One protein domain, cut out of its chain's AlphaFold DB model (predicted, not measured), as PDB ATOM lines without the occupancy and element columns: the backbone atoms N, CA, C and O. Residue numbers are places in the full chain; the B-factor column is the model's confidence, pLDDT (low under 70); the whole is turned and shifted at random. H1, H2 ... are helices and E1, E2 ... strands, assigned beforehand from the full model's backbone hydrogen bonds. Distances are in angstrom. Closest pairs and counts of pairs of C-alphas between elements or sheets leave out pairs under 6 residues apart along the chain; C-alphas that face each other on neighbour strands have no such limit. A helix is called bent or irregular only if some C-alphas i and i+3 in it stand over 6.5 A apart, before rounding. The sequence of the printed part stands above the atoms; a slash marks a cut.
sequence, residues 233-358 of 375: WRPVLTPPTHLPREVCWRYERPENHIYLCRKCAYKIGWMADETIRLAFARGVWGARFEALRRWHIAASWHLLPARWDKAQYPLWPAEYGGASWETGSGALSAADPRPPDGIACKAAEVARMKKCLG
ATOM      1  N   TRP A 233     -14.858 -25.122  19.397       90.94
ATOM      2  CA  TRP A 233     -14.544 -26.067  18.335       90.94
ATOM      3  C   TRP A 233     -14.105 -27.387  18.964       90.94
ATOM      4  O   TRP A 233     -13.221 -27.411  19.821       90.94
ATOM      5  N   ARG A 234     -14.792 -28.473  18.613       92.75
ATOM      6  CA  ARG A 234     -14.515 -29.817  19.125       92.75
ATOM      7  C   ARG A 234     -14.032 -30.698  17.983       92.75
ATOM      8  O   ARG A 234     -14.735 -30.734  16.974       92.75
ATOM      9  N   PRO A 235     -12.900 -31.401  18.143       94.69
ATOM     10  CA  PRO A 235     -12.385 -32.270  17.102       94.69
ATOM     11  C   PRO A 235     -13.295 -33.486  16.915       94.69
ATOM     12  O   PRO A 235     -13.916 -33.980  17.866       94.69
ATOM     13  N   VAL A 236     -13.368 -33.946  15.675       95.38
ATOM     14  CA  VAL A 236     -14.118 -35.122  15.241       95.38
ATOM     15  C   VAL A 236     -13.185 -36.328  15.269       95.38
ATOM     16  O   VAL A 236     -13.441 -37.273  16.016       95.38
ATOM     17  N   LEU A 237     -12.086 -36.239  14.518       95.31
ATOM     18  CA  LEU A 237     -11.021 -37.232  14.413       95.31
ATOM     19  C   LEU A 237      -9.814 -36.814  15.258       95.31
ATOM     20  O   LEU A 237      -9.506 -35.624  15.386       95.31
ATOM     21  N   THR A 238      -9.103 -37.808  15.781       93.69
ATOM     22  CA  THR A 238      -7.842 -37.634  16.512       93.69
ATOM     23  C   THR A 238      -6.687 -38.135  15.640       93.69
ATOM     24  O   THR A 238      -6.843 -39.169  14.982       93.69
ATOM     25  N   PRO A 239      -5.542 -37.430  15.586       94.00
ATOM     26  CA  PRO A 239      -4.376 -37.919  14.865       94.00
ATOM     27  C   PRO A 239      -3.864 -39.238  15.469       94.00
ATOM     28  O   PRO A 239      -3.721 -39.322  16.691       94.00
ATOM     29  N   PRO A 240      -3.578 -40.260  14.644       94.31
ATOM     30  CA  PRO A 240      -2.831 -41.431  15.072       94.31
ATOM     31  C   PRO A 240      -1.481 -41.036  15.670       94.31
ATOM     32  O   PRO A 240      -0.823 -40.116  15.187       94.31
ATOM     33  N   THR A 241      -1.053 -41.758  16.704       92.81
ATOM     34  CA  THR A 241       0.163 -41.450  17.470       92.81
ATOM     35  C   THR A 241       1.449 -41.595  16.661       92.81
ATOM     36  O   THR A 241       2.449 -40.971  17.003       92.81
ATOM     37  N   HIS A 242       1.435 -42.384  15.584       93.69
ATOM     38  CA  HIS A 242       2.581 -42.569  14.690       93.69
ATOM     39  C   HIS A 242       2.727 -41.470  13.632       93.69
ATOM     40  O   HIS A 242       3.742 -41.440  12.938       93.69
ATOM     41  N   LEU A 243       1.727 -40.596  13.449       93.19
ATOM     42  CA  LEU A 243       1.823 -39.560  12.425       93.19
ATOM     43  C   LEU A 243       2.777 -38.439  12.861       93.19
ATOM     44  O   LEU A 243       2.619 -37.889  13.955       93.19
ATOM     45  N   PRO A 244       3.720 -38.032  11.990       92.62
ATOM     46  CA  PRO A 244       4.574 -36.883  12.250       92.62
ATOM     47  C   PRO A 244       3.755 -35.609  12.454       92.62
ATOM     48  O   PRO A 244       2.733 -35.387  11.793       92.62
ATOM     49  N   ARG A 245       4.245 -34.715  13.316       91.25
ATOM     50  CA  ARG A 245       3.604 -33.422  13.590       91.25
ATOM     51  C   ARG A 245       3.402 -32.600  12.316       91.25
ATOM     52  O   ARG A 245       2.381 -31.930  12.176       91.25
ATOM     53  N   GLU A 246       4.351 -32.684  11.392       92.62
ATOM     54  CA  GLU A 246       4.333 -32.043  10.080       92.62
ATOM     55  C   GLU A 246       3.152 -32.487   9.220       92.62
ATOM     56  O   GLU A 246       2.761 -31.745   8.340       92.62
ATOM     57  N   VAL A 247       2.548 -33.644   9.483       92.44
ATOM     58  CA  VAL A 247       1.385 -34.158   8.743       92.44
ATOM     59  C   VAL A 247       0.073 -33.850   9.480       92.44
ATOM     60  O   VAL A 247      -0.985 -33.686   8.862       92.44
ATOM     61  N   CYS A 248       0.138 -33.726  10.808       93.25
ATOM     62  CA  CYS A 248      -1.019 -33.580  11.689       93.25
ATOM     63  C   CYS A 248      -1.766 -32.239  11.571       93.25
ATOM     64  O   CYS A 248      -2.879 -32.133  12.082       93.25
ATOM     65  N   TRP A 249      -1.231 -31.232  10.872       92.31
ATOM     66  CA  TRP A 249      -1.915 -29.938  10.697       92.31
ATOM     67  C   TRP A 249      -3.294 -30.069  10.028       92.31
ATOM     68  O   TRP A 249      -4.184 -29.266  10.289       92.31
ATOM     69  N   ARG A 250      -3.529 -31.121   9.231       91.44
ATOM     70  CA  ARG A 250      -4.849 -31.391   8.633       91.44
ATOM     71  C   ARG A 250      -5.938 -31.671   9.661       91.44
ATOM     72  O   ARG A 250      -7.105 -31.435   9.375       91.44
ATOM     73  N   TYR A 251      -5.588 -32.140  10.857       92.88
ATOM     74  CA  TYR A 251      -6.560 -32.322  11.934       92.88
ATOM     75  C   TYR A 251      -6.958 -30.999  12.582       92.88
ATOM     76  O   TYR A 251      -8.011 -30.947  13.209       92.88
ATOM     77  N   GLU A 252      -6.170 -29.933  12.407       90.00
ATOM     78  CA  GLU A 252      -6.489 -28.596  12.912       90.00
ATOM     79  C   GLU A 252      -7.477 -27.842  12.023       90.00
ATOM     80  O   GLU A 252      -8.009 -26.822  12.441       90.00
ATOM     81  N   ARG A 253      -7.762 -28.358  10.825       88.81
ATOM     82  CA  ARG A 253      -8.675 -27.802   9.822       88.81
ATOM     83  C   ARG A 253     -10.137 -27.693  10.297       88.81
ATOM     84  O   ARG A 253     -10.561 -28.489  11.145       88.81
ATOM     85  N   PRO A 254     -10.949 -26.793   9.705       86.31
ATOM     86  CA  PRO A 254     -12.361 -26.641  10.061       86.31
ATOM     87  C   PRO A 254     -13.169 -27.919   9.824       86.31
ATOM     88  O   PRO A 254     -14.005 -28.265  10.654       86.31
ATOM     89  N   GLU A 255     -12.861 -28.689   8.775       87.56
ATOM     90  CA  GLU A 255     -13.568 -29.935   8.448       87.56
ATOM     91  C   GLU A 255     -13.497 -30.976   9.567       87.56
ATOM     92  O   GLU A 255     -14.388 -31.815   9.696       87.56
ATOM     93  N   ASN A 256     -12.447 -30.930  10.390       92.88
ATOM     94  CA  ASN A 256     -12.294 -31.829  11.525       92.88
ATOM     95  C   ASN A 256     -12.996 -31.319  12.793       92.88
ATOM     96  O   ASN A 256     -12.866 -31.933  13.848       92.88
ATOM     97  N   HIS A 257     -13.701 -30.190  12.745       91.56
ATOM     98  CA  HIS A 257     -14.197 -29.520  13.938       91.56
ATOM     99  C   HIS A 257     -15.679 -29.172  13.853       91.56
ATOM    100  O   HIS A 257     -16.188 -28.744  12.825       91.56
ATOM    101  N   ILE A 258     -16.381 -29.299  14.983       89.25
ATOM    102  CA  ILE A 258     -17.772 -28.849  15.130       89.25
ATOM    103  C   ILE A 258     -17.870 -27.914  16.330       89.25
ATOM    104  O   ILE A 258     -17.447 -28.250  17.441       89.25
ATOM    105  N   TYR A 259     -18.446 -26.732  16.119       89.38
ATOM    106  CA  TYR A 259     -18.652 -25.771  17.194       89.38
ATOM    107  C   TYR A 259     -19.911 -26.108  18.001       89.38
ATOM    108  O   TYR A 259     -21.043 -25.925  17.546       89.38
ATOM    109  N   LEU A 260     -19.722 -26.600  19.231       90.38
ATOM    110  CA  LEU A 260     -20.816 -27.015  20.117       90.38
ATOM    111  C   LEU A 260     -20.680 -26.428  21.521       90.38
ATOM    112  O   LEU A 260     -19.624 -26.519  22.164       90.38
ATOM    113  N   CYS A 261     -21.801 -25.939  22.058       92.44
ATOM    114  CA  CYS A 261     -21.910 -25.612  23.477       92.44
ATOM    115  C   CYS A 261     -21.818 -26.881  24.344       92.44
ATOM    116  O   CYS A 261     -22.111 -27.996  23.896       92.44
ATOM    117  N   ARG A 262     -21.433 -26.720  25.617       93.88
ATOM    118  CA  ARG A 262     -21.253 -27.841  26.562       93.88
ATOM    119  C   ARG A 262     -22.516 -28.700  26.699       93.88
ATOM    120  O   ARG A 262     -22.422 -29.922  26.628       93.88
ATOM    121  N   LYS A 263     -23.690 -28.066  26.822       93.19
ATOM    122  CA  LYS A 263     -24.989 -28.752  26.960       93.19
ATOM    123  C   LYS A 263     -25.315 -29.616  25.738       93.19
ATOM    124  O   LYS A 263     -25.741 -30.756  25.884       93.19
ATOM    125  N   CYS A 264     -25.091 -29.095  24.528       91.69
ATOM    126  CA  CYS A 264     -25.349 -29.843  23.298       91.69
ATOM    127  C   CYS A 264     -24.397 -31.020  23.127       91.69
ATOM    128  O   CYS A 264     -24.874 -32.105  22.815       91.69
ATOM    129  N   ALA A 265     -23.100 -30.819  23.380       93.12
ATOM    130  CA  ALA A 265     -22.103 -31.883  23.299       93.12
ATOM    131  C   ALA A 265     -22.403 -33.030  24.280       93.12
ATOM    132  O   ALA A 265     -22.308 -34.191  23.898       93.12
ATOM    133  N   TYR A 266     -22.826 -32.711  25.509       93.12
ATOM    134  CA  TYR A 266     -23.251 -33.718  26.487       93.12
ATOM    135  C   TYR A 266     -24.523 -34.451  26.043       93.12
ATOM    136  O   TYR A 266     -24.546 -35.675  26.007       93.12
ATOM    137  N   LYS A 267     -25.562 -33.715  25.618       91.31
ATOM    138  CA  LYS A 267     -26.862 -34.288  25.218       91.31
ATOM    139  C   LYS A 267     -26.765 -35.272  24.047       91.31
ATOM    140  O   LYS A 267     -27.602 -36.161  23.942       91.31
ATOM    141  N   ILE A 268     -25.803 -35.083  23.145       89.75
ATOM    142  CA  ILE A 268     -25.577 -36.006  22.024       89.75
ATOM    143  C   ILE A 268     -24.485 -37.035  22.317       89.75
ATOM    144  O   ILE A 268     -24.166 -37.804  21.428       89.75
ATOM    145  N   GLY A 269     -23.884 -37.056  23.509       91.69
ATOM    146  CA  GLY A 269     -22.816 -38.007  23.821       91.69
ATOM    147  C   GLY A 269     -21.549 -37.811  22.980       91.69
ATOM    148  O   GLY A 269     -20.887 -38.788  22.658       91.69
ATOM    149  N   TRP A 270     -21.187 -36.565  22.636       93.25
ATOM    150  CA  TRP A 270     -20.071 -36.248  21.724       93.25
ATOM    151  C   TRP A 270     -18.757 -36.962  22.070       93.25
ATOM    152  O   TRP A 270     -18.028 -37.380  21.179       93.25
ATOM    153  N   MET A 271     -18.440 -37.076  23.363       89.94
ATOM    154  CA  MET A 271     -17.200 -37.713  23.824       89.94
ATOM    155  C   MET A 271     -17.282 -39.245  23.846       89.94
ATOM    156  O   MET A 271     -16.244 -39.890  23.815       89.94
ATOM    157  N   ALA A 272     -18.486 -39.813  23.934       90.00
ATOM    158  CA  ALA A 272     -18.701 -41.243  24.143       90.00
ATOM    159  C   ALA A 272     -18.925 -42.012  22.833       90.00
ATOM    160  O   ALA A 272     -18.625 -43.198  22.768       90.00
ATOM    161  N   ASP A 273     -19.441 -41.351  21.793       90.62
ATOM    162  CA  ASP A 273     -19.840 -42.009  20.549       90.62
ATOM    163  C   ASP A 273     -19.138 -41.378  19.337       90.62
ATOM    164  O   ASP A 273     -19.456 -40.271  18.890       90.62
ATOM    165  N   GLU A 274     -18.158 -42.095  18.786       91.62
ATOM    166  CA  GLU A 274     -17.480 -41.707  17.547       91.62
ATOM    167  C   GLU A 274     -18.444 -41.646  16.360       91.62
ATOM    168  O   GLU A 274     -18.365 -40.723  15.550       91.62
ATOM    169  N   THR A 275     -19.418 -42.552  16.280       90.62
ATOM    170  CA  THR A 275     -20.369 -42.583  15.162       90.62
ATOM    171  C   THR A 275     -21.220 -41.315  15.106       90.62
ATOM    172  O   THR A 275     -21.565 -40.851  14.018       90.62
ATOM    173  N   ILE A 276     -21.497 -40.701  16.263       89.94
ATOM    174  CA  ILE A 276     -22.153 -39.393  16.358       89.94
ATOM    175  C   ILE A 276     -21.241 -38.279  15.850       89.94
ATOM    176  O   ILE A 276     -21.705 -37.433  15.085       89.94
ATOM    177  N   ARG A 277     -19.956 -38.281  16.224       93.31
ATOM    178  CA  ARG A 277     -18.982 -37.289  15.739       93.31
ATOM    179  C   ARG A 277     -18.867 -37.335  14.215       93.31
ATOM    180  O   ARG A 277     -19.012 -36.299  13.566       93.31
ATOM    181  N   LEU A 278     -18.697 -38.534  13.655       92.19
ATOM    182  CA  LEU A 278     -18.604 -38.756  12.209       92.19
ATOM    183  C   LEU A 278     -19.883 -38.316  11.482       92.19
ATOM    184  O   LEU A 278     -19.811 -37.618  10.473       92.19
ATOM    185  N   ALA A 279     -21.060 -38.684  12.004       86.50
ATOM    186  CA  ALA A 279     -22.337 -38.305  11.402       86.50
ATOM    187  C   ALA A 279     -22.563 -36.785  11.435       86.50
ATOM    188  O   ALA A 279     -23.012 -36.212  10.443       86.50
ATOM    189  N   PHE A 280     -22.230 -36.118  12.546       86.94
ATOM    190  CA  PHE A 280     -22.350 -34.662  12.655       86.94
ATOM    191  C   PHE A 280     -21.440 -33.974  11.634       86.94
ATOM    192  O   PHE A 280     -21.900 -33.125  10.875       86.94
ATOM    193  N   ALA A 281     -20.169 -34.373  11.579       88.00
ATOM    194  CA  ALA A 281     -19.197 -33.777  10.675       88.00
ATOM    195  C   ALA A 281     -19.574 -33.965   9.205       88.00
ATOM    196  O   ALA A 281     -19.550 -33.001   8.446       88.00
ATOM    197  N   ARG A 282     -20.044 -35.157   8.822       83.81
ATOM    198  CA  ARG A 282     -20.571 -35.396   7.472       83.81
ATOM    199  C   ARG A 282     -21.780 -34.513   7.156       83.81
ATOM    200  O   ARG A 282     -21.884 -34.011   6.044       83.81
ATOM    201  N   GLY A 283     -22.671 -34.291   8.122       77.88
ATOM    202  CA  GLY A 283     -23.837 -33.422   7.940       77.88
ATOM    203  C   GLY A 283     -23.506 -31.931   7.796       77.88
ATOM    204  O   GLY A 283     -24.275 -31.213   7.165       77.88
ATOM    205  N   VAL A 284     -22.392 -31.470   8.372       79.69
ATOM    206  CA  VAL A 284     -21.971 -30.054   8.363       79.69
ATOM    207  C   VAL A 284     -21.016 -29.738   7.214       79.69
ATOM    208  O   VAL A 284     -21.110 -28.670   6.621       79.69
ATOM    209  N   TRP A 285     -20.088 -30.644   6.923       79.56
ATOM    210  CA  TRP A 285     -18.972 -30.411   6.002       79.56
ATOM    211  C   TRP A 285     -19.071 -31.217   4.705       79.56
ATOM    212  O   TRP A 285     -18.272 -31.014   3.788       79.56
ATOM    213  N   GLY A 286     -20.010 -32.164   4.631       81.00
ATOM    214  CA  GLY A 286     -20.265 -32.956   3.439       81.00
ATOM    215  C   GLY A 286     -19.005 -33.613   2.874       81.00
ATOM    216  O   GLY A 286     -18.267 -34.310   3.580       81.00
ATOM    217  N   ALA A 287     -18.782 -33.405   1.572       79.12
ATOM    218  CA  ALA A 287     -17.736 -34.069   0.797       79.12
ATOM    219  C   ALA A 287     -16.330 -33.800   1.347       79.12
ATOM    220  O   ALA A 287     -15.461 -34.665   1.260       79.12
ATOM    221  N   ARG A 288     -16.113 -32.634   1.965       81.25
ATOM    222  CA  ARG A 288     -14.807 -32.262   2.516       81.25
ATOM    223  C   ARG A 288     -14.444 -33.089   3.744       81.25
ATOM    224  O   ARG A 288     -13.312 -33.549   3.858       81.25
ATOM    225  N   PHE A 289     -15.406 -33.328   4.637       87.25
ATOM    226  CA  PHE A 289     -15.168 -34.224   5.766       87.25
ATOM    227  C   PHE A 289     -14.982 -35.668   5.306       87.25
ATOM    228  O   PHE A 289     -14.139 -36.372   5.854       87.25
ATOM    229  N   GLU A 290     -15.710 -36.116   4.280       86.75
ATOM    230  CA  GLU A 290     -15.499 -37.466   3.751       86.75
ATOM    231  C   GLU A 290     -14.105 -37.619   3.117       86.75
ATOM    232  O   GLU A 290     -13.461 -38.648   3.317       86.75
ATOM    233  N   ALA A 291     -13.592 -36.585   2.443       88.31
ATOM    234  CA  ALA A 291     -12.225 -36.573   1.929       88.31
ATOM    235  C   ALA A 291     -11.178 -36.616   3.056       88.31
ATOM    236  O   ALA A 291     -10.290 -37.471   3.038       88.31
ATOM    237  N   LEU A 292     -11.339 -35.782   4.093       91.75
ATOM    238  CA  LEU A 292     -10.511 -35.839   5.302       91.75
ATOM    239  C   LEU A 292     -10.570 -37.226   5.960       91.75
ATOM    240  O   LEU A 292      -9.546 -37.747   6.392       91.75
ATOM    241  N   ARG A 293     -11.752 -37.842   6.030       92.56
ATOM    242  CA  ARG A 293     -11.950 -39.168   6.624       92.56
ATOM    243  C   ARG A 293     -11.250 -40.262   5.818       92.56
ATOM    244  O   ARG A 293     -10.611 -41.125   6.414       92.56
ATOM    245  N   ARG A 294     -11.333 -40.234   4.485       92.44
ATOM    246  CA  ARG A 294     -10.596 -41.163   3.608       92.44
ATOM    247  C   ARG A 294      -9.091 -41.010   3.792       92.44
ATOM    248  O   ARG A 294      -8.405 -42.006   3.997       92.44
ATOM    249  N   TRP A 295      -8.610 -39.768   3.817       94.06
ATOM    250  CA  TRP A 295      -7.213 -39.466   4.113       94.06
ATOM    251  C   TRP A 295      -6.797 -39.970   5.504       94.06
ATOM    252  O   TRP A 295      -5.763 -40.617   5.627       94.06
ATOM    253  N   HIS A 296      -7.618 -39.758   6.536       95.12
ATOM    254  CA  HIS A 296      -7.381 -40.231   7.904       95.12
ATOM    255  C   HIS A 296      -7.262 -41.755   7.980       95.12
ATOM    256  O   HIS A 296      -6.363 -42.266   8.647       95.12
ATOM    257  N   ILE A 297      -8.143 -42.481   7.286       94.81
ATOM    258  CA  ILE A 297      -8.082 -43.943   7.199       94.81
ATOM    259  C   ILE A 297      -6.781 -44.342   6.497       94.81
ATOM    260  O   ILE A 297      -5.995 -45.091   7.063       94.81
ATOM    261  N   ALA A 298      -6.469 -43.784   5.330       94.19
ATOM    262  CA  ALA A 298      -5.224 -44.114   4.640       94.19
ATOM    263  C   ALA A 298      -3.972 -43.815   5.492       94.19
ATOM    264  O   ALA A 298      -3.072 -44.646   5.587       94.19
ATOM    265  N   ALA A 299      -3.937 -42.675   6.184       93.44
ATOM    266  CA  ALA A 299      -2.843 -42.278   7.071       93.44
ATOM    267  C   ALA A 299      -2.697 -43.211   8.285       93.44
ATOM    268  O   ALA A 299      -1.586 -43.594   8.659       93.44
ATOM    269  N   SER A 300      -3.820 -43.625   8.874       93.56
ATOM    270  CA  SER A 300      -3.840 -44.565  10.001       93.56
ATOM    271  C   SER A 300      -3.256 -45.924   9.619       93.56
ATOM    272  O   SER A 300      -2.554 -46.529  10.420       93.56
ATOM    273  N   TRP A 301      -3.479 -46.362   8.379       93.62
ATOM    274  CA  TRP A 301      -3.072 -47.679   7.883       93.62
ATOM    275  C   TRP A 301      -1.788 -47.660   7.036       93.62
ATOM    276  O   TRP A 301      -1.432 -48.677   6.456       93.62
ATOM    277  N   HIS A 302      -1.090 -46.520   6.958       90.31
ATOM    278  CA  HIS A 302       0.129 -46.344   6.144       90.31
ATOM    279  C   HIS A 302      -0.104 -46.604   4.641       90.31
ATOM    280  O   HIS A 302       0.794 -47.007   3.911       90.31
ATOM    281  N   LEU A 303      -1.322 -46.328   4.172       91.50
ATOM    282  CA  LEU A 303      -1.774 -46.490   2.786       91.50
ATOM    283  C   LEU A 303      -1.816 -45.154   2.032       91.50
ATOM    284  O   LEU A 303      -2.521 -45.008   1.035       91.50
ATOM    285  N   LEU A 304      -1.117 -44.135   2.531       89.56
ATOM    286  CA  LEU A 304      -0.983 -42.884   1.798       89.56
ATOM    287  C   LEU A 304      -0.122 -43.105   0.544       89.56
ATOM    288  O   LEU A 304       0.898 -43.792   0.632       89.56
ATOM    289  N   PRO A 305      -0.479 -42.504  -0.606       88.44
ATOM    290  CA  PRO A 305       0.344 -42.591  -1.802       88.44
ATOM    291  C   PRO A 305       1.762 -42.100  -1.511       88.44
ATOM    292  O   PRO A 305       1.948 -41.012  -0.962       88.44
ATOM    293  N   ALA A 306       2.763 -42.882  -1.922       83.38
ATOM    294  CA  ALA A 306       4.169 -42.529  -1.721       83.38
ATOM    295  C   ALA A 306       4.531 -41.191  -2.389       83.38
ATOM    296  O   ALA A 306       5.418 -40.473  -1.927       83.38
ATOM    297  N   ARG A 307       3.839 -40.847  -3.481       84.38
ATOM    298  CA  ARG A 307       3.976 -39.576  -4.191       84.38
ATOM    299  C   ARG A 307       2.589 -39.049  -4.539       84.38
ATOM    300  O   ARG A 307       1.832 -39.724  -5.224       84.38
ATOM    301  N   TRP A 308       2.287 -37.837  -4.090       87.75
ATOM    302  CA  TRP A 308       1.197 -37.028  -4.625       87.75
ATOM    303  C   TRP A 308       1.658 -35.575  -4.702       87.75
ATOM    304  O   TRP A 308       2.510 -35.146  -3.914       87.75
ATOM    305  N   ASP A 309       1.104 -34.830  -5.653       85.06
ATOM    306  CA  ASP A 309       1.429 -33.421  -5.834       85.06
ATOM    307  C   ASP A 309       0.762 -32.582  -4.737       85.06
ATOM    308  O   ASP A 309      -0.433 -32.294  -4.777       85.06
ATOM    309  N   LYS A 310       1.548 -32.216  -3.724       86.19
ATOM    310  CA  LYS A 310       1.119 -31.382  -2.597       86.19
ATOM    311  C   LYS A 310       0.965 -29.903  -2.961       86.19
ATOM    312  O   LYS A 310       0.323 -29.180  -2.207       86.19
ATOM    313  N   ALA A 311       1.531 -29.453  -4.079       79.19
ATOM    314  CA  ALA A 311       1.323 -28.093  -4.561       79.19
ATOM    315  C   ALA A 311      -0.053 -27.975  -5.226       79.19
ATOM    316  O   ALA A 311      -0.787 -27.024  -4.967       79.19
ATOM    317  N   GLN A 312      -0.433 -28.975  -6.026       77.50
ATOM    318  CA  GLN A 312      -1.749 -29.026  -6.662       77.50
ATOM    319  C   GLN A 312      -2.857 -29.468  -5.691       77.50
ATOM    320  O   GLN A 312      -3.958 -28.918  -5.713       77.50
ATOM    321  N   TYR A 313      -2.563 -30.437  -4.820       83.69
ATOM    322  CA  TYR A 313      -3.502 -31.030  -3.867       83.69
ATOM    323  C   TYR A 313      -2.949 -30.966  -2.429       83.69
ATOM    324  O   TYR A 313      -2.531 -31.982  -1.856       83.69
ATOM    325  N   PRO A 314      -2.930 -29.770  -1.809       84.94
ATOM    326  CA  PRO A 314      -2.294 -29.565  -0.505       84.94
ATOM    327  C   PRO A 314      -3.013 -30.297   0.637       84.94
ATOM    328  O   PRO A 314      -2.389 -30.703   1.621       84.94
ATOM    329  N   LEU A 315      -4.324 -30.512   0.511       86.75
ATOM    330  CA  LEU A 315      -5.140 -31.114   1.564       86.75
ATOM    331  C   LEU A 315      -5.149 -32.639   1.567       86.75
ATOM    332  O   LEU A 315      -5.098 -33.235   2.633       86.75
ATOM    333  N   TRP A 316      -5.216 -33.293   0.421       88.75
ATOM    334  CA  TRP A 316      -5.237 -34.752   0.323       88.75
ATOM    335  C   TRP A 316      -5.055 -35.146  -1.141       88.75
ATOM    336  O   TRP A 316      -5.377 -34.338  -2.008       88.75
ATOM    337  N   PRO A 317      -4.578 -36.368  -1.430       88.38
ATOM    338  CA  PRO A 317      -4.570 -36.916  -2.783       88.38
ATOM    339  C   PRO A 317      -5.920 -36.768  -3.500       88.38
ATOM    340  O   PRO A 317      -6.980 -36.865  -2.869       88.38
ATOM    341  N   ALA A 318      -5.875 -36.572  -4.819       83.38
ATOM    342  CA  ALA A 318      -7.051 -36.321  -5.652       83.38
ATOM    343  C   ALA A 318      -8.100 -37.448  -5.562       83.38
ATOM    344  O   ALA A 318      -9.305 -37.199  -5.620       83.38
ATOM    345  N   GLU A 319      -7.656 -38.691  -5.367       84.31
ATOM    346  CA  GLU A 319      -8.499 -39.876  -5.205       84.31
ATOM    347  C   GLU A 319      -9.339 -39.869  -3.916       84.31
ATOM    348  O   GLU A 319     -10.382 -40.525  -3.840       84.31
ATOM    349  N   TYR A 320      -8.931 -39.115  -2.892       85.19
ATOM    350  CA  TYR A 320      -9.681 -39.010  -1.637       85.19
ATOM    351  C   TYR A 320     -10.734 -37.903  -1.697       85.19
ATOM    352  O   TYR A 320     -11.771 -38.011  -1.041       85.19
ATOM    353  N   GLY A 321     -10.522 -36.900  -2.544       76.31
ATOM    354  CA  GLY A 321     -11.418 -35.782  -2.811       76.31
ATOM    355  C   GLY A 321     -10.658 -34.661  -3.519       76.31
ATOM    356  O   GLY A 321      -9.444 -34.730  -3.667       76.31
ATOM    357  N   GLY A 322     -11.351 -33.601  -3.940       59.00
ATOM    358  CA  GLY A 322     -10.685 -32.475  -4.606       59.00
ATOM    359  C   GLY A 322     -10.680 -32.513  -6.125       59.00
ATOM    360  O   GLY A 322      -9.837 -31.873  -6.743       59.00
ATOM    361  N   ALA A 323     -11.655 -33.188  -6.743       53.81
ATOM    362  CA  ALA A 323     -11.909 -33.053  -8.182       53.81
ATOM    363  C   ALA A 323     -12.199 -31.593  -8.596       53.81
ATOM    364  O   ALA A 323     -12.070 -31.237  -9.765       53.81
ATOM    365  N   SER A 324     -12.576 -30.747  -7.633       58.19
ATOM    366  CA  SER A 324     -12.725 -29.306  -7.793       58.19
ATOM    367  C   SER A 324     -12.002 -28.556  -6.676       58.19
ATOM    368  O   SER A 324     -11.763 -29.106  -5.594       58.19
ATOM    369  N   TRP A 325     -11.705 -27.273  -6.903       51.03
ATOM    370  CA  TRP A 325     -11.125 -26.411  -5.874       51.03
ATOM    371  C   TRP A 325     -12.020 -26.416  -4.622       51.03
ATOM    372  O   TRP A 325     -11.549 -26.617  -3.522       51.03
ATOM    373  N   GLU A 326     -13.341 -26.395  -4.726       55.12
ATOM    374  CA  GLU A 326     -14.234 -26.419  -3.554       55.12
ATOM    375  C   GLU A 326     -14.103 -27.675  -2.670       55.12
ATOM    376  O   GLU A 326     -14.396 -27.626  -1.477       55.12
ATOM    377  N   THR A 327     -13.663 -28.800  -3.240       58.56
ATOM    378  CA  THR A 327     -13.543 -30.093  -2.541       58.56
ATOM    379  C   THR A 327     -12.100 -30.472  -2.191       58.56
ATOM    380  O   THR A 327     -11.889 -31.468  -1.501       58.56
ATOM    381  N   GLY A 328     -11.114 -29.691  -2.648       53.53
ATOM    382  CA  GLY A 328      -9.676 -29.941  -2.461       53.53
ATOM    383  C   GLY A 328      -8.836 -28.693  -2.166       53.53
ATOM    384  O   GLY A 328      -7.639 -28.805  -1.918       53.53
ATOM    385  N   SER A 329      -9.446 -27.507  -2.165       56.84
ATOM    386  CA  SER A 329      -8.787 -26.223  -1.936       56.84
ATOM    387  C   SER A 329      -8.466 -26.012  -0.475       56.84
ATOM    388  O   SER A 329      -9.323 -26.164   0.406       56.84
ATOM    389  N   GLY A 330      -7.245 -25.535  -0.253       55.44
ATOM    390  CA  GLY A 330      -6.809 -24.980   1.016       55.44
ATOM    391  C   GLY A 330      -7.573 -23.728   1.453       55.44
ATOM    392  O   GLY A 330      -7.628 -23.477   2.653       55.44
ATOM    393  N   ALA A 331      -8.211 -23.002   0.528       59.16
ATOM    394  CA  ALA A 331      -8.839 -21.711   0.785       59.16
ATOM    395  C   ALA A 331     -10.011 -21.804   1.771       59.16
ATOM    396  O   ALA A 331     -10.920 -22.633   1.644       59.16
ATOM    397  N   LEU A 332     -10.001 -20.886   2.734       57.16
ATOM    398  CA  LEU A 332     -10.981 -20.794   3.808       57.16
ATOM    399  C   LEU A 332     -12.362 -20.332   3.323       57.16
ATOM    400  O   LEU A 332     -13.370 -20.844   3.794       57.16
ATOM    401  N   SER A 333     -12.429 -19.492   2.286       57.03
ATOM    402  CA  SER A 333     -13.691 -19.096   1.635       57.03
ATOM    403  C   SER A 333     -14.454 -20.267   1.001       57.03
ATOM    404  O   SER A 333     -15.655 -20.189   0.757       57.03
ATOM    405  N   ALA A 334     -13.772 -21.384   0.737       54.84
ATOM    406  CA  ALA A 334     -14.407 -22.617   0.290       54.84
ATOM    407  C   ALA A 334     -14.808 -23.535   1.459       54.84
ATOM    408  O   ALA A 334     -15.415 -24.582   1.227       54.84
ATOM    409  N   ALA A 335     -14.426 -23.204   2.697       54.53
ATOM    410  CA  ALA A 335     -14.584 -24.031   3.895       54.53
ATOM    411  C   ALA A 335     -15.824 -23.672   4.723       54.53
ATOM    412  O   ALA A 335     -15.876 -24.005   5.902       54.53
ATOM    413  N   ASP A 336     -16.826 -23.035   4.116       55.88
ATOM    414  CA  ASP A 336     -18.133 -22.860   4.745       55.88
ATOM    415  C   ASP A 336     -18.849 -24.207   4.945       55.88
ATOM    416  O   ASP A 336     -18.722 -25.107   4.104       55.88
ATOM    417  N   PRO A 337     -19.647 -24.357   6.020       54.78
ATOM    418  CA  PRO A 337     -20.506 -25.518   6.203       54.78
ATOM    419  C   PRO A 337     -21.447 -25.685   5.009       54.78
ATOM    420  O   PRO A 337     -22.224 -24.783   4.691       54.78
ATOM    421  N   ARG A 338     -21.410 -26.849   4.358       57.88
ATOM    422  CA  ARG A 338     -22.305 -27.188   3.248       57.88
ATOM    423  C   ARG A 338     -23.052 -28.476   3.577       57.88
ATOM    424  O   ARG A 338     -22.426 -29.431   4.048       57.88
ATOM    425  N   PRO A 339     -24.372 -28.535   3.325       53.53
ATOM    426  CA  PRO A 339     -25.087 -29.798   3.400       53.53
ATOM    427  C   PRO A 339     -24.427 -30.834   2.467       53.53
ATOM    428  O   PRO A 339     -23.759 -30.459   1.499       53.53
ATOM    429  N   PRO A 340     -24.557 -32.136   2.767       53.34
ATOM    430  CA  PRO A 340     -23.910 -33.194   2.003       53.34
ATOM    431  C   PRO A 340     -24.577 -33.371   0.633       53.34
ATOM    432  O   PRO A 340     -25.366 -34.291   0.432       53.34
ATOM    433  N   ASP A 341     -24.245 -32.510  -0.323       50.69
ATOM    434  CA  ASP A 341     -24.590 -32.723  -1.725       50.69
ATOM    435  C   ASP A 341     -23.672 -33.815  -2.300       50.69
ATOM    436  O   ASP A 341     -22.445 -33.737  -2.213       50.69
ATOM    437  N   GLY A 342     -24.268 -34.871  -2.864       52.75
ATOM    438  CA  GLY A 342     -23.540 -35.912  -3.600       52.75
ATOM    439  C   GLY A 342     -22.860 -37.012  -2.768       52.75
ATOM    440  O   GLY A 342     -22.108 -37.799  -3.339       52.75
ATOM    441  N   ILE A 343     -23.116 -37.126  -1.457       58.59
ATOM    442  CA  ILE A 343     -22.597 -38.243  -0.640       58.59
ATOM    443  C   ILE A 343     -23.697 -39.266  -0.361       58.59
ATOM    444  O   ILE A 343     -24.658 -38.982   0.356       58.59
ATOM    445  N   ALA A 344     -23.508 -40.491  -0.849       61.03
ATOM    446  CA  ALA A 344     -24.356 -41.619  -0.484       61.03
ATOM    447  C   ALA A 344     -24.255 -41.895   1.030       61.03
ATOM    448  O   ALA A 344     -23.189 -42.236   1.540       61.03
ATOM    449  N   CYS A 345     -25.371 -41.750   1.746       62.91
ATOM    450  CA  CYS A 345     -25.476 -42.028   3.181       62.91
ATOM    451  C   CYS A 345     -26.494 -43.145   3.422       62.91
ATOM    452  O   CYS A 345     -27.572 -43.154   2.825       62.91
ATOM    453  N   LYS A 346     -26.193 -44.064   4.344       74.50
ATOM    454  CA  LYS A 346     -27.160 -45.081   4.783       74.50
ATOM    455  C   LYS A 346     -28.286 -44.418   5.586       74.50
ATOM    456  O   LYS A 346     -28.060 -43.436   6.292       74.50
ATOM    457  N   ALA A 347     -29.489 -44.997   5.573       71.88
ATOM    458  CA  ALA A 347     -30.649 -44.457   6.299       71.88
ATOM    459  C   ALA A 347     -30.376 -44.223   7.803       71.88
ATOM    460  O   ALA A 347     -30.778 -43.203   8.368       71.88
ATOM    461  N   ALA A 348     -29.615 -45.119   8.440       74.06
ATOM    462  CA  ALA A 348     -29.189 -44.977   9.833       74.06
ATOM    463  C   ALA A 348     -28.289 -43.746  10.068       74.06
ATOM    464  O   ALA A 348     -28.368 -43.107  11.118       74.06
ATOM    465  N   GLU A 349     -27.453 -43.381   9.096       70.75
ATOM    466  CA  GLU A 349     -26.577 -42.208   9.173       70.75
ATOM    467  C   GLU A 349     -27.382 -40.916   9.019       70.75
ATOM    468  O   GLU A 349     -27.191 -39.981   9.795       70.75
ATOM    469  N   VAL A 350     -28.362 -40.899   8.109       71.25
ATOM    470  CA  VAL A 350     -29.295 -39.772   7.940       71.25
ATOM    471  C   VAL A 350     -30.109 -39.533   9.214       71.25
ATOM    472  O   VAL A 350     -30.268 -38.390   9.652       71.25
ATOM    473  N   ALA A 351     -30.593 -40.597   9.860       72.56
ATOM    474  CA  ALA A 351     -31.305 -40.490  11.131       72.56
ATOM    475  C   ALA A 351     -30.414 -39.904  12.245       72.56
ATOM    476  O   ALA A 351     -30.845 -39.021  12.995       72.56
ATOM    477  N   ARG A 352     -29.145 -40.331  12.324       78.31
ATOM    478  CA  ARG A 352     -28.160 -39.784  13.276       78.31
ATOM    479  C   ARG A 352     -27.832 -38.323  12.986       78.31
ATOM    480  O   ARG A 352     -27.798 -37.528  13.922       78.31
ATOM    481  N   MET A 353     -27.665 -37.946  11.719       73.62
ATOM    482  CA  MET A 353     -27.465 -36.553  11.303       73.62
ATOM    483  C   MET A 353     -28.624 -35.661  11.753       73.62
ATOM    484  O   MET A 353     -28.392 -34.636  12.391       73.62
ATOM    485  N   LYS A 354     -29.875 -36.076  11.510       73.25
ATOM    486  CA  LYS A 354     -31.070 -35.340  11.960       73.25
ATOM    487  C   LYS A 354     -31.104 -35.184  13.484       73.25
ATOM    488  O   LYS A 354     -31.336 -34.092  13.996       73.25
ATOM    489  N   LYS A 355     -30.786 -36.246  14.232       74.56
ATOM    490  CA  LYS A 355     -30.672 -36.196  15.703       74.56
ATOM    491  C   LYS A 355     -29.596 -35.204  16.176       74.56
ATOM    492  O   LYS A 355     -29.775 -34.527  17.196       74.56
ATOM    493  N   CYS A 356     -28.487 -35.123  15.445       73.56
ATOM    494  CA  CYS A 356     -27.346 -34.258  15.733       73.56
ATOM    495  C   CYS A 356     -27.640 -32.781  15.463       73.56
ATOM    496  O   CYS A 356     -27.414 -31.950  16.341       73.56
ATOM    497  N   LEU A 357     -28.195 -32.470  14.291       69.94
ATOM    498  CA  LEU A 357     -28.541 -31.108  13.877       69.94
ATOM    499  C   LEU A 357     -29.746 -30.545  14.655       69.94
ATOM    500  O   LEU A 357     -29.939 -29.334  14.699       69.94
ATOM    501  N   GLY A 358     -30.510 -31.405  15.340       66.25
ATOM    502  CA  GLY A 358     -31.758 -31.019  15.998       66.25
ATOM    503  C   GLY A 358     -32.873 -30.777  14.975       66.25
ATOM    504  O   GLY A 358     -32.680 -31.001  13.787       66.25
TER     505      GLY A 358
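AT A GLANCE: This is residues 233 to 358 of the 375 residues of an uncharacterized protein of Anaerolineales bacterium (UniProt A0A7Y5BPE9). A small ribbon of two short strands, E1 and E2, sits beside helix H3, with E2 the nearer strand, while H6 crosses H3 from another side. H4 follows H3 after one residue and runs through the middle, with H5 at its beginning and H1 near it; H2 lies toward one end of the longest axis, and the loop round Arg 307 toward the other. The printed part has 126 residues, in the order E1, H1, E2, H2, H3, H4, H5, H6; the sheet, in the order E1 - E2, is antiparallel. The class is mostly helix, though under half of the residues, 62, are in named elements. The whole is compact, with a radius of gyration of the C-alphas of 14.5 A and spans of 42 by 31 by 27 A.

IN THESE COORDINATES: E1 is residues 233 to 235, with C-alpha 233 at (-14.544, -26.067, 18.335), and E2 is residues 257 to 260. H3, residues 274 to 285, is 16.2 A long, and H4, residues 287 to 300, is 19.7 A long, with C-alpha 287 at (-17.736, -34.069, 0.797). H6, residues 347 to 357, is 15.5 A long and ends with C-alpha 357 at (-28.541, -31.108, 13.877). H1 is residues 245 to 252, 11.2 A long, H2 residues 262 to 267, and H5 residues 325 to 328. H1 is only just irregular: C-alphas 247 and 250 are 6.8 A apart.

HOW THE PARTS SIT: E1 and E2 are antiparallel at 131 degrees; N 234 and O 258 are within hydrogen-bond range at 2.9 A, as are N 258 and O 234 at 3.0 A. The closest C-alphas of E2 and H3, those of Ile 258 and Ala 281, are 6.8 A apart. H3 and H6 touch, about perpendicular at 76 degrees, closest at the C-alphas of Ala 279 and Met 353, 5.4 A. H3 and H4 only just touch, only at the corner by their link, with 3 pairs of C-alphas within 8 A; the closest are those of Arg 282 and Phe 289, 5.8 A. Their lines stand at a steep tilt of 42 degrees, opposite ways. H4 touches H5 with residues 287 to 291 alone, closest at the C-alphas of Arg 288 and Thr 327, 5.6 A. H1 and H4 are close but not clearly touching, the C-alphas of Arg 250 and Leu 292 being 7.9 A apart, at a shallow tilt of 32 degrees, opposite ways. H2 touches no helix; H2 and H3 are apart. In H2, H3, H4 and H6 every O i to N i+4 pair is within hydrogen-bond range; in H1 0 of 4 are, against 3 of 5 O i to N i+3 pairs, and H5 is too short for an i+4 pair.

THE WHOLE: The two C-alphas farthest apart, those of Lys 263 and Arg 307, are 43.9 A apart. The printed part has no cut. The links H4 to H5, residues 301 to 324, and H5 to H6, residues 329 to 346, are long. The mean pLDDT of the printed part is 81.3; residues 322 to 345 and 357 to 358 are under 70, and H5 has a mean of 55.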